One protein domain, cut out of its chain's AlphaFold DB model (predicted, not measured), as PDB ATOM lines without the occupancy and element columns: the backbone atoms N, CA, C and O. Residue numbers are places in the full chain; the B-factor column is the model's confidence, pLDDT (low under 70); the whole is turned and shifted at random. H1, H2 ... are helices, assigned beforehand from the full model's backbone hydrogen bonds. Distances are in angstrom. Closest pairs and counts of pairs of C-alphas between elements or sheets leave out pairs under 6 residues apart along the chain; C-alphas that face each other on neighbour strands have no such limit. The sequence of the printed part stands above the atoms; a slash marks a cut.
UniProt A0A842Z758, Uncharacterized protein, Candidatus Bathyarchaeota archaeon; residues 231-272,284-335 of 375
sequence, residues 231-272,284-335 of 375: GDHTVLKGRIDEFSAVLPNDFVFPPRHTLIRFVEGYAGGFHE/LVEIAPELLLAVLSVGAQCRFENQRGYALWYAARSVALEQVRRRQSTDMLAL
ATOM      1  N   GLY A 231     139.997 188.321 127.797       94.94
ATOM      2  CA  GLY A 231     139.253 189.237 126.921       94.94
ATOM      3  C   GLY A 231     138.011 188.593 126.300       94.94
ATOM      4  O   GLY A 231     136.941 189.190 126.295       94.94
ATOM      5  N   ASP A 232     138.109 187.340 125.857       94.56
ATOM      6  CA  ASP A 232     136.957 186.604 125.325       94.56
ATOM      7  C   ASP A 232     135.857 186.480 126.386       94.56
ATOM      8  O   ASP A 232     134.687 186.707 126.097       94.56
ATOM      9  N   HIS A 233     136.221 186.183 127.641       96.19
ATOM     10  CA  HIS A 233     135.255 186.082 128.741       96.19
ATOM     11  C   HIS A 233     134.500 187.397 128.990       96.19
ATOM     12  O   HIS A 233     133.290 187.347 129.220       96.19
ATOM     13  N   THR A 234     135.156 188.560 128.881       96.19
ATOM     14  CA  THR A 234     134.462 189.856 129.009       96.19
ATOM     15  C   THR A 234     133.541 190.136 127.820       96.19
ATOM     16  O   THR A 234     132.432 190.627 128.032       96.19
ATOM     17  N   VAL A 235     133.930 189.754 126.597       96.00
ATOM     18  CA  VAL A 235     133.068 189.846 125.402       96.00
ATOM     19  C   VAL A 235     131.847 188.930 125.531       96.00
ATOM     20  O   VAL A 235     130.723 189.389 125.332       96.00
ATOM     21  N   LEU A 236     132.041 187.664 125.922       95.81
ATOM     22  CA  LEU A 236     130.949 186.722 126.194       95.81
ATOM     23  C   LEU A 236     129.988 187.298 127.240       95.81
ATOM     24  O   LEU A 236     128.783 187.324 126.997       95.81
ATOM     25  N   LYS A 237     130.507 187.808 128.369       95.69
ATOM     26  CA  LYS A 237     129.672 188.421 129.408       95.69
ATOM     27  C   LYS A 237     128.879 189.609 128.855       95.69
ATOM     28  O   LYS A 237     127.669 189.642 129.038       95.69
ATOM     29  N   GLY A 238     129.519 190.523 128.123       96.44
ATOM     30  CA  GLY A 238     128.849 191.682 127.519       96.44
ATOM     31  C   GLY A 238     127.711 191.300 126.564       96.44
ATOM     32  O   GLY A 238     126.654 191.928 126.591       96.44
ATOM     33  N   ARG A 239     127.875 190.222 125.780       95.75
ATOM     34  CA  ARG A 239     126.810 189.685 124.909       95.75
ATOM     35  C   ARG A 239     125.639 189.080 125.690       95.75
ATOM     36  O   ARG A 239     124.522 189.100 125.186       95.75
ATOM     37  N   ILE A 240     125.865 188.542 126.892       96.25
ATOM     38  CA  ILE A 240     124.792 188.061 127.780       96.25
ATOM     39  C   ILE A 240     124.129 189.227 128.535       96.25
ATOM     40  O   ILE A 240     122.907 189.246 128.667       96.25
ATOM     41  N   ASP A 241     124.903 190.229 128.961       95.31
ATOM     42  CA  ASP A 241     124.408 191.420 129.666       95.31
ATOM     43  C   ASP A 241     123.422 192.250 128.808       95.31
ATOM     44  O   ASP A 241     122.521 192.888 129.356       95.31
ATOM     45  N   GLU A 242     123.509 192.186 127.472       95.25
ATOM     46  CA  GLU A 242     122.523 192.771 126.537       95.25
ATOM     47  C   GLU A 242     121.091 192.225 126.746       95.25
ATOM     48  O   GLU A 242     120.100 192.889 126.436       95.25
ATOM     49  N   PHE A 243     120.971 191.020 127.309       95.75
ATOM     50  CA  PHE A 243     119.703 190.357 127.626       95.75
ATOM     51  C   PHE A 243     119.324 190.470 129.110       95.75
ATOM     52  O   PHE A 243     118.361 189.837 129.540       95.75
ATOM     53  N   SER A 244     120.021 191.297 129.898       94.62
ATOM     54  CA  SER A 244     119.755 191.512 131.334       94.62
ATOM     55  C   SER A 244     118.285 191.790 131.673       94.62
ATOM     56  O   SER A 244     117.807 191.314 132.695       94.62
ATOM     57  N   ALA A 245     117.537 192.466 130.795       95.31
ATOM     58  CA  ALA A 245     116.106 192.736 130.976       95.31
ATOM     59  C   ALA A 245     115.181 191.496 130.895       95.31
ATOM     60  O   ALA A 245     114.022 191.587 131.295       95.31
ATOM     61  N   VAL A 246     115.654 190.361 130.361       96.38
ATOM     62  CA  VAL A 246     114.895 189.092 130.266       96.38
ATOM     63  C   VAL A 246     115.520 187.945 131.071       96.38
ATOM     64  O   VAL A 246     114.938 186.861 131.165       96.38
ATOM     65  N   LEU A 247     116.709 188.158 131.637       95.50
ATOM     66  CA  LEU A 247     117.376 187.190 132.502       95.50
ATOM     67  C   LEU A 247     116.732 187.169 133.903       95.50
ATOM     68  O   LEU A 247     116.196 188.183 134.349       95.50
ATOM     69  N   PRO A 248     116.779 186.030 134.621       91.31
ATOM     70  CA  PRO A 248     116.403 185.981 136.034       91.31
ATOM     71  C   PRO A 248     117.217 186.981 136.871       91.31
ATOM     72  O   PRO A 248     118.420 187.130 136.657       91.31
ATOM     73  N   ASN A 249     116.580 187.641 137.845       89.00
ATOM     74  CA  ASN A 249     117.212 188.681 138.679       89.00
ATOM     75  C   ASN A 249     118.409 188.170 139.509       89.00
ATOM     76  O   ASN A 249     119.247 188.954 139.943       89.00
ATOM     77  N   ASP A 250     118.463 186.863 139.749       90.81
ATOM     78  CA  ASP A 250     119.492 186.121 140.479       90.81
ATOM     79  C   ASP A 250     120.534 185.457 139.556       90.81
ATOM     80  O   ASP A 250     121.439 184.763 140.029       90.81
ATOM     81  N   PHE A 251     120.446 185.657 138.235       94.19
ATOM     82  CA  PHE A 251     121.365 185.037 137.286       94.19
ATOM     83  C   PHE A 251     122.772 185.647 137.356       94.19
ATOM     84  O   PHE A 251     123.009 186.791 136.966       94.19
ATOM     85  N   VAL A 252     123.744 184.829 137.768       94.12
ATOM     86  CA  VAL A 252     125.171 185.173 137.755       94.12
ATOM     87  C   VAL A 252     125.872 184.437 136.614       94.12
ATOM     88  O   VAL A 252     125.892 183.205 136.567       94.12
ATOM     89  N   PHE A 253     126.491 185.189 135.701       95.62
ATOM     90  CA  PHE A 253     127.268 184.613 134.604       95.62
ATOM     91  C   PHE A 253     128.504 183.852 135.136       95.62
ATOM     92  O   PHE A 253     129.255 184.418 135.937       95.62
ATOM     93  N   PRO A 254     128.767 182.598 134.706       95.25
ATOM     94  CA  PRO A 254     129.875 181.811 135.239       95.25
ATOM     95  C   PRO A 254     131.256 182.463 135.046       95.25
ATOM     96  O   PRO A 254     131.542 183.021 133.979       95.25
ATOM     97  N   PRO A 255     132.172 182.338 136.026       95.88
ATOM     98  CA  PRO A 255     133.552 182.771 135.855       95.88
ATOM     99  C   PRO A 255     134.261 181.907 134.805       95.88
ATOM    100  O   PRO A 255     133.934 180.732 134.615       95.88
ATOM    101  N   ARG A 256     135.276 182.479 134.149       94.81
ATOM    102  CA  ARG A 256     135.993 181.888 133.007       94.81
ATOM    103  C   ARG A 256     136.401 180.420 133.197       94.81
ATOM    104  O   ARG A 256     136.216 179.633 132.278       94.81
ATOM    105  N   HIS A 257     136.930 180.038 134.363       94.69
ATOM    106  CA  HIS A 257     137.330 178.648 134.621       94.69
ATOM    107  C   HIS A 257     136.127 177.687 134.643       94.69
ATOM    108  O   HIS A 257     136.157 176.659 133.974       94.69
ATOM    109  N   THR A 258     135.045 178.046 135.340       95.75
ATOM    110  CA  THR A 258     133.789 177.274 135.352       95.75
ATOM    111  C   THR A 258     133.173 177.181 133.956       95.75
ATOM    112  O   THR A 258     132.646 176.135 133.590       95.75
ATOM    113  N   LEU A 259     133.287 178.244 133.154       95.19
ATOM    114  CA  LEU A 259     132.831 178.264 131.765       95.19
ATOM    115  C   LEU A 259     133.618 177.254 130.909       95.19
ATOM    116  O   LEU A 259     133.001 176.368 130.322       95.19
ATOM    117  N   ILE A 260     134.958 177.330 130.898       94.75
ATOM    118  CA  ILE A 260     135.826 176.363 130.189       94.75
ATOM    119  C   ILE A 260     135.488 174.935 130.631       94.75
ATOM    120  O   ILE A 260     135.207 174.089 129.780       94.75
ATOM    121  N   ARG A 261     135.413 174.702 131.953       94.62
ATOM    122  CA  ARG A 261     135.019 173.415 132.531       94.62
ATOM    123  C   ARG A 261     133.710 172.939 131.908       94.62
ATOM    124  O   ARG A 261     133.693 171.871 131.307       94.62
ATOM    125  N   PHE A 262     132.623 173.706 131.988       95.88
ATOM    126  CA  PHE A 262     131.333 173.289 131.427       95.88
ATOM    127  C   PHE A 262     131.400 172.959 129.930       95.88
ATOM    128  O   PHE A 262     130.870 171.919 129.546       95.88
ATOM    129  N   VAL A 263     132.112 173.724 129.097       94.88
ATOM    130  CA  VAL A 263     132.240 173.381 127.664       94.88
ATOM    131  C   VAL A 263     132.974 172.048 127.449       94.88
ATOM    132  O   VAL A 263     132.505 171.218 126.669       94.88
ATOM    133  N   GLU A 264     134.045 171.767 128.198       93.69
ATOM    134  CA  GLU A 264     134.691 170.439 128.191       93.69
ATOM    135  C   GLU A 264     133.728 169.321 128.637       93.69
ATOM    136  O   GLU A 264     133.829 168.190 128.171       93.69
ATOM    137  N   GLY A 265     132.776 169.635 129.522       93.50
ATOM    138  CA  GLY A 265     131.762 168.687 130.007       93.50
ATOM    139  C   GLY A 265     130.731 168.340 128.948       93.50
ATOM    140  O   GLY A 265     130.365 167.180 128.804       93.50
ATOM    141  N   TYR A 266     130.311 169.333 128.163       94.38
ATOM    142  CA  TYR A 266     129.499 169.095 126.975       94.38
ATOM    143  C   TYR A 266     130.272 168.234 125.963       94.38
ATOM    144  O   TYR A 266     129.738 167.239 125.473       94.38
ATOM    145  N   ALA A 267     131.537 168.570 125.689       92.50
ATOM    146  CA  ALA A 267     132.350 167.868 124.697       92.50
ATOM    147  C   ALA A 267     132.634 166.400 125.060       92.50
ATOM    148  O   ALA A 267     132.525 165.543 124.191       92.50
ATOM    149  N   GLY A 268     132.962 166.104 126.322       89.56
ATOM    150  CA  GLY A 268     133.265 164.741 126.778       89.56
ATOM    151  C   GLY A 268     132.081 163.946 127.342       89.56
ATOM    152  O   GLY A 268     132.238 162.763 127.608       89.56
ATOM    153  N   GLY A 269     130.921 164.573 127.584       88.06
ATOM    154  CA  GLY A 269     129.781 163.927 128.258       88.06
ATOM    155  C   GLY A 269     128.445 163.976 127.515       88.06
ATOM    156  O   GLY A 269     127.500 163.310 127.932       88.06
ATOM    157  N   PHE A 270     128.328 164.761 126.440       89.69
ATOM    158  CA  PHE A 270     127.092 164.868 125.652       89.69
ATOM    159  C   PHE A 270     127.347 164.809 124.146       89.69
ATOM    160  O   PHE A 270     126.588 164.180 123.408       89.69
ATOM    161  N   HIS A 271     128.412 165.457 123.677       91.56
ATOM    162  CA  HIS A 271     128.698 165.600 122.254       91.56
ATOM    163  C   HIS A 271     128.913 164.252 121.544       91.56
ATOM    164  O   HIS A 271     128.484 164.099 120.404       91.56
ATOM    165  N   GLU A 272     129.484 163.255 122.230       87.44
ATOM    166  CA  GLU A 272     129.637 161.887 121.710       87.44
ATOM    167  C   GLU A 272     128.296 161.199 121.402       87.44
ATOM    168  O   GLU A 272     128.213 160.365 120.503       87.44
ATOM    169  N   LEU A 284     133.513 179.863 120.498       91.12
ATOM    170  CA  LEU A 284     132.662 180.221 121.643       91.12
ATOM    171  C   LEU A 284     132.380 181.732 121.747       91.12
ATOM    172  O   LEU A 284     131.459 182.129 122.456       91.12
ATOM    173  N   VAL A 285     133.165 182.566 121.056       92.44
ATOM    174  CA  VAL A 285     132.990 184.028 121.012       92.44
ATOM    175  C   VAL A 285     131.947 184.438 119.977       92.44
ATOM    176  O   VAL A 285     131.216 185.402 120.202       92.44
ATOM    177  N   GLU A 286     131.836 183.694 118.876       91.56
ATOM    178  CA  GLU A 286     130.940 184.001 117.752       91.56
ATOM    179  C   GLU A 286     129.572 183.316 117.873       91.56
ATOM    180  O   GLU A 286     128.574 183.846 117.381       91.56
ATOM    181  N   ILE A 287     129.505 182.175 118.571       93.69
ATOM    182  CA  ILE A 287     128.278 181.397 118.787       93.69
ATOM    183  C   ILE A 287     127.118 182.267 119.318       93.69
ATOM    184  O   ILE A 287     127.325 183.279 119.993       93.69
ATOM    185  N   ALA A 288     125.874 181.888 119.020       94.88
ATOM    186  CA  ALA A 288     124.702 182.601 119.526       94.88
ATOM    187  C   ALA A 288     124.627 182.528 121.071       94.88
ATOM    188  O   ALA A 288     124.887 181.456 121.628       94.88
ATOM    189  N   PRO A 289     124.266 183.619 121.780       95.75
ATOM    190  CA  PRO A 289     124.263 183.652 123.246       95.75
ATOM    191  C   PRO A 289     123.293 182.631 123.860       95.75
ATOM    192  O   PRO A 289     123.623 181.987 124.857       95.75
ATOM    193  N   GLU A 290     122.142 182.400 123.221       96.31
ATOM    194  CA  GLU A 290     121.204 181.337 123.590       96.31
ATOM    195  C   GLU A 290     121.832 179.929 123.519       96.31
ATOM    196  O   GLU A 290     121.616 179.098 124.404       96.31
ATOM    197  N   LEU A 291     122.660 179.672 122.502       96.31
ATOM    198  CA  LEU A 291     123.314 178.381 122.283       96.31
ATOM    199  C   LEU A 291     124.526 178.197 123.209       96.31
ATOM    200  O   LEU A 291     124.730 177.096 123.718       96.31
ATOM    201  N   LEU A 292     125.278 179.265 123.491       96.38
ATOM    202  CA  LEU A 292     126.333 179.267 124.510       96.38
ATOM    203  C   LEU A 292     125.774 178.827 125.869       96.38
ATOM    204  O   LEU A 292     126.281 177.881 126.467       96.38
ATOM    205  N   LEU A 293     124.709 179.481 126.344       97.44
ATOM    206  CA  LEU A 293     124.098 179.158 127.637       97.44
ATOM    207  C   LEU A 293     123.518 177.732 127.661       97.44
ATOM    208  O   LEU A 293     123.644 177.047 128.677       97.44
ATOM    209  N   ALA A 294     122.957 177.249 126.547       97.12
ATOM    210  CA  ALA A 294     122.491 175.867 126.425       97.12
ATOM    211  C   ALA A 294     123.642 174.843 126.513       97.12
ATOM    212  O   ALA A 294     123.547 173.882 127.278       97.12
ATOM    213  N   VAL A 295     124.755 175.069 125.801       96.38
ATOM    214  CA  VAL A 295     125.968 174.228 125.876       96.38
ATOM    215  C   VAL A 295     126.531 174.209 127.301       96.38
ATOM    216  O   VAL A 295     126.849 173.139 127.820       96.38
ATOM    217  N   LEU A 296     126.592 175.365 127.970       97.06
ATOM    218  CA  LEU A 296     127.037 175.462 129.364       97.06
ATOM    219  C   LEU A 296     126.091 174.738 130.334       97.06
ATOM    220  O   LEU A 296     126.559 174.068 131.251       97.06
ATOM    221  N   SER A 297     124.775 174.836 130.129       97.69
ATOM    222  CA  SER A 297     123.774 174.134 130.942       97.69
ATOM    223  C   SER A 297     123.918 172.613 130.845       97.69
ATOM    224  O   SER A 297     123.949 171.931 131.871       97.69
ATOM    225  N   VAL A 298     124.045 172.079 129.627       97.00
ATOM    226  CA  VAL A 298     124.262 170.643 129.396       97.00
ATOM    227  C   VAL A 298     125.612 170.211 129.973       97.00
ATOM    228  O   VAL A 298     125.686 169.224 130.696       97.00
ATOM    229  N   GLY A 299     126.666 170.999 129.759       96.25
ATOM    230  CA  GLY A 299     127.993 170.733 130.310       96.25
ATOM    231  C   GLY A 299     128.081 170.749 131.841       96.25
ATOM    232  O   GLY A 299     128.900 170.027 132.416       96.25
ATOM    233  N   ALA A 300     127.222 171.525 132.509       97.25
ATOM    234  CA  ALA A 300     127.043 171.491 133.959       97.25
ATOM    235  C   ALA A 300     126.305 170.220 134.420       97.25
ATOM    236  O   ALA A 300     126.710 169.606 135.408       97.25
ATOM    237  N   GLN A 301     125.279 169.778 133.681       95.69
ATOM    238  CA  GLN A 301     124.572 168.513 133.943       95.69
ATOM    239  C   GLN A 301     125.499 167.297 133.774       95.69
ATOM    240  O   GLN A 301     125.519 166.428 134.642       95.69
ATOM    241  N   CYS A 302     126.363 167.288 132.750       94.62
ATOM    242  CA  CYS A 302     127.412 166.271 132.566       94.62
ATOM    243  C   CYS A 302     128.460 166.235 133.700       94.62
ATOM    244  O   CYS A 302     129.251 165.297 133.768       94.62
ATOM    245  N   ARG A 303     128.484 167.233 134.597       94.62
ATOM    246  CA  ARG A 303     129.290 167.240 135.833       94.62
ATOM    247  C   ARG A 303     128.463 167.203 137.119       94.62
ATOM    248  O   ARG A 303     128.996 167.484 138.188       94.62
ATOM    249  N   PHE A 304     127.184 166.842 137.029       95.69
ATOM    250  CA  PHE A 304     126.259 166.756 138.166       95.69
ATOM    251  C   PHE A 304     126.050 168.089 138.920       95.69
ATOM    252  O   PHE A 304     125.506 168.112 140.025       95.69
ATOM    253  N   GLU A 305     126.407 169.231 138.318       96.19
ATOM    254  CA  GLU A 305     126.199 170.576 138.877       96.19
ATOM    255  C   GLU A 305     124.769 171.075 138.586       96.19
ATOM    256  O   GLU A 305     124.558 172.166 138.049       96.19
ATOM    257  N   ASN A 306     123.768 170.257 138.935       94.81
ATOM    258  CA  ASN A 306     122.372 170.393 138.499       94.81
ATOM    259  C   ASN A 306     121.781 171.791 138.749       94.81
ATOM    260  O   ASN A 306     121.155 172.352 137.855       94.81
ATOM    261  N   GLN A 307     122.031 172.391 139.919       95.00
ATOM    262  CA  GLN A 307     121.534 173.737 140.255       95.00
ATOM    263  C   GLN A 307     122.044 174.810 139.276       95.00
ATOM    264  O   GLN A 307     121.269 175.620 138.769       95.00
ATOM    265  N   ARG A 308     123.341 174.773 138.935       95.50
ATOM    266  CA  ARG A 308     123.942 175.675 137.937       95.50
ATOM    267  C   ARG A 308     123.437 175.350 136.530       95.50
ATOM    268  O   ARG A 308     123.161 176.266 135.761       95.50
ATOM    269  N   GLY A 309     123.258 174.064 136.220       96.12
ATOM    270  CA  GLY A 309     122.658 173.597 134.969       96.12
ATOM    271  C   GLY A 309     121.255 174.164 134.736       96.12
ATOM    272  O   GLY A 309     120.996 174.698 133.657       96.12
ATOM    273  N   TYR A 310     120.380 174.128 135.745       96.19
ATOM    274  CA  TYR A 310     119.034 174.702 135.658       96.19
ATOM    275  C   TYR A 310     119.059 176.224 135.504       96.19
ATOM    276  O   TYR A 310     118.405 176.736 134.597       96.19
ATOM    277  N   ALA A 311     119.849 176.951 136.304       96.12
ATOM    278  CA  ALA A 311     119.970 178.409 136.177       96.12
ATOM    279  C   ALA A 311     120.422 178.833 134.762       96.12
ATOM    280  O   ALA A 311     119.822 179.718 134.147       96.12
ATOM    281  N   LEU A 312     121.422 178.139 134.204       97.31
ATOM    282  CA  LEU A 312     121.883 178.340 132.826       97.31
ATOM    283  C   LEU A 312     120.818 177.972 131.781       97.31
ATOM    284  O   LEU A 312     120.719 178.652 130.763       97.31
ATOM    285  N   TRP A 313     120.001 176.942 132.023       97.06
ATOM    286  CA  TRP A 313     118.911 176.554 131.122       97.06
ATOM    287  C   TRP A 313     117.792 177.600 131.073       97.06
ATOM    288  O   TRP A 313     117.345 177.969 129.987       97.06
ATOM    289  N   TYR A 314     117.355 178.109 132.231       97.31
ATOM    290  CA  TYR A 314     116.346 179.169 132.291       97.31
ATOM    291  C   TYR A 314     116.847 180.447 131.607       97.31
ATOM    292  O   TYR A 314     116.123 181.018 130.792       97.31
ATOM    293  N   ALA A 315     118.105 180.835 131.843       97.38
ATOM    294  CA  ALA A 315     118.743 181.942 131.135       97.38
ATOM    295  C   ALA A 315     118.790 181.709 129.611       97.38
ATOM    296  O   ALA A 315     118.337 182.565 128.850       97.38
ATOM    297  N   ALA A 316     119.250 180.535 129.157       97.62
ATOM    298  CA  ALA A 316     119.278 180.168 127.736       97.62
ATOM    299  C   ALA A 316     117.890 180.273 127.089       97.62
ATOM    300  O   ALA A 316     117.748 180.826 125.998       97.62
ATOM    301  N   ARG A 317     116.856 179.780 127.782       97.31
ATOM    302  CA  ARG A 317     115.462 179.822 127.332       97.31
ATOM    303  C   ARG A 317     114.936 181.255 127.225       97.31
ATOM    304  O   ARG A 317     114.316 181.573 126.213       97.31
ATOM    305  N   SER A 318     115.187 182.111 128.217       97.25
ATOM    306  CA  SER A 318     114.797 183.527 128.157       97.25
ATOM    307  C   SER A 318     115.454 184.249 126.979       97.25
ATOM    308  O   SER A 318     114.759 184.910 126.209       97.25
ATOM    309  N   VAL A 319     116.768 184.068 126.791       97.50
ATOM    310  CA  VAL A 319     117.510 184.664 125.666       97.50
ATOM    311  C   VAL A 319     116.977 184.144 124.327       97.50
ATOM    312  O   VAL A 319     116.701 184.942 123.437       97.50
ATOM    313  N   ALA A 320     116.742 182.835 124.186       97.50
ATOM    314  CA  ALA A 320     116.202 182.249 122.957       97.50
ATOM    315  C   ALA A 320     114.813 182.807 122.592       97.50
ATOM    316  O   ALA A 320     114.564 183.144 121.433       97.50
ATOM    317  N   LEU A 321     113.909 182.930 123.571       97.06
ATOM    318  CA  LEU A 321     112.566 183.480 123.352       97.06
ATOM    319  C   LEU A 321     112.612 184.970 122.990       97.06
ATOM    320  O   LEU A 321     111.905 185.398 122.077       97.06
ATOM    321  N   GLU A 322     113.478 185.747 123.643       96.56
ATOM    322  CA  GLU A 322     113.705 187.155 123.311       96.56
ATOM    323  C   GLU A 322     114.286 187.321 121.898       96.56
ATOM    324  O   GLU A 322     113.831 188.175 121.138       96.56
ATOM    325  N   GLN A 323     115.219 186.461 121.486       95.12
ATOM    326  CA  GLN A 323     115.774 186.454 120.128       95.12
ATOM    327  C   GLN A 323     114.711 186.119 119.072       95.12
ATOM    328  O   GLN A 323     114.655 186.775 118.029       95.12
ATOM    329  N   VAL A 324     113.826 185.150 119.336       95.62
ATOM    330  CA  VAL A 324     112.676 184.850 118.461       95.62
ATOM    331  C   VAL A 324     111.733 186.054 118.371       95.62
ATOM    332  O   VAL A 324     111.363 186.451 117.266       95.62
ATOM    333  N   ARG A 325     111.407 186.689 119.504       95.56
ATOM    334  CA  ARG A 325     110.561 187.893 119.554       95.56
ATOM    335  C   ARG A 325     111.176 189.060 118.773       95.56
ATOM    336  O   ARG A 325     110.463 189.739 118.033       95.56
ATOM    337  N   ARG A 326     112.489 189.287 118.902       93.75
ATOM    338  CA  ARG A 326     113.234 190.311 118.147       93.75
ATOM    339  C   ARG A 326     113.177 190.048 116.643       93.75
ATOM    340  O   ARG A 326     112.847 190.967 115.904       93.75
ATOM    341  N   ARG A 327     113.412 188.807 116.193       93.50
ATOM    342  CA  ARG A 327     113.316 188.424 114.768       93.50
ATOM    343  C   ARG A 327     111.912 188.670 114.213       93.50
ATOM    344  O   ARG A 327     111.776 189.439 113.273       93.50
ATOM    345  N   GLN A 328     110.875 188.155 114.878       93.62
ATOM    346  CA  GLN A 328     109.475 188.382 114.489       93.62
ATOM    347  C   GLN A 328     109.112 189.876 114.429       93.62
ATOM    348  O   GLN A 328     108.398 190.304 113.526       93.62
ATOM    349  N   SER A 329     109.624 190.683 115.365       91.12
ATOM    350  CA  SER A 329     109.427 192.141 115.356       91.12
ATOM    351  C   SER A 329     110.107 192.799 114.149       91.12
ATOM    352  O   SER A 329     109.519 193.675 113.520       91.12
ATOM    353  N   THR A 330     111.318 192.364 113.792       90.31
ATOM    354  CA  THR A 330     112.051 192.842 112.609       90.31
ATOM    355  C   THR A 330     111.356 192.437 111.308       90.31
ATOM    356  O   THR A 330     111.201 193.278 110.426       90.31
ATOM    357  N   ASP A 331     110.873 191.198 111.206       88.50
ATOM    358  CA  ASP A 331     110.135 190.704 110.036       88.50
ATOM    359  C   ASP A 331     108.823 191.489 109.841       88.50
ATOM    360  O   ASP A 331     108.500 191.913 108.732       88.50
ATOM    361  N   MET A 332     108.101 191.780 110.931       87.50
ATOM    362  CA  MET A 332     106.930 192.667 110.911       87.50
ATOM    363  C   MET A 332     107.285 194.088 110.449       87.50
ATOM    364  O   MET A 332     106.587 194.647 109.605       87.50
ATOM    365  N   LEU A 333     108.380 194.671 110.951       84.44
ATOM    366  CA  LEU A 333     108.850 195.995 110.522       84.44
ATOM    367  C   LEU A 333     109.290 196.025 109.049       84.44
ATOM    368  O   LEU A 333     109.145 197.063 108.409       84.44
ATOM    369  N   ALA A 334     109.786 194.911 108.502       85.00
ATOM    370  CA  ALA A 334     110.148 194.786 107.089       85.00
ATOM    371  C   ALA A 334     108.927 194.700 106.151       85.00
ATOM    372  O   ALA A 334     109.026 195.091 104.988       85.00
ATOM    373  N   LEU A 335     107.778 194.221 106.646       83.69
ATOM    374  CA  LEU A 335     106.509 194.203 105.905       83.69
ATOM    375  C   LEU A 335     105.750 195.537 105.968       83.69
ATOM    376  O   LEU A 335     104.923 195.819 105.098       83.69
TER     377      LEU A 335
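AT A GLANCE: This is residues 231 to 272 and 284 to 335 of the 375 residues of an uncharacterized protein of Candidatus Bathyarchaeota archaeon (UniProt A0A842Z758). H3 and the much longer H4 form a helical hairpin; H2 crosses H3, H1 meets H3 at Pro 289, and residues 324 to 335 of H4 stick out as an arm. The 94 printed residues, with four named helices in the order H1 to H4 and no named strand, are all helix in class and compact, with a radius of gyration of the C-alphas of 13.9 A and spans of 46 by 27 by 24 A.

HOW THE PARTS SIT: H1, residues 231 to 241, only just touches H3, residues 289 to 301, with 3 pairs of C-alphas within 8 A; the closest, Ile 240 and Pro 289, are 6.3 A apart. H2, residues 256 to 269, touches residues 295 to 300 of H3, C-alphas 266 and 299 being closest at 4.0 A; at 70.5 degrees they are only just about perpendicular. H3, the hub, touches residues 306 to 320 of H4, residues 306 to 335, closest at C-alphas 297 and 309, 4.2 A, at a shallow tilt of 19 degrees, opposite ways. H2 and H4 are apart. In all four helices every O i to N i+4 pair is within hydrogen-bond range.

IN THESE COORDINATES: H1 begins at C-alpha 231 (139.253, 189.237, 126.921) and H4, 43.4 A long, ends at C-alpha 335 (106.509, 194.203, 105.905).

THE WHOLE: Residues 273 to 283 are cut out, leaving 18.6 A between C-alphas 272 and 284. The link from H1 to H2 is long. No printed residue is under 70 in pLDDT.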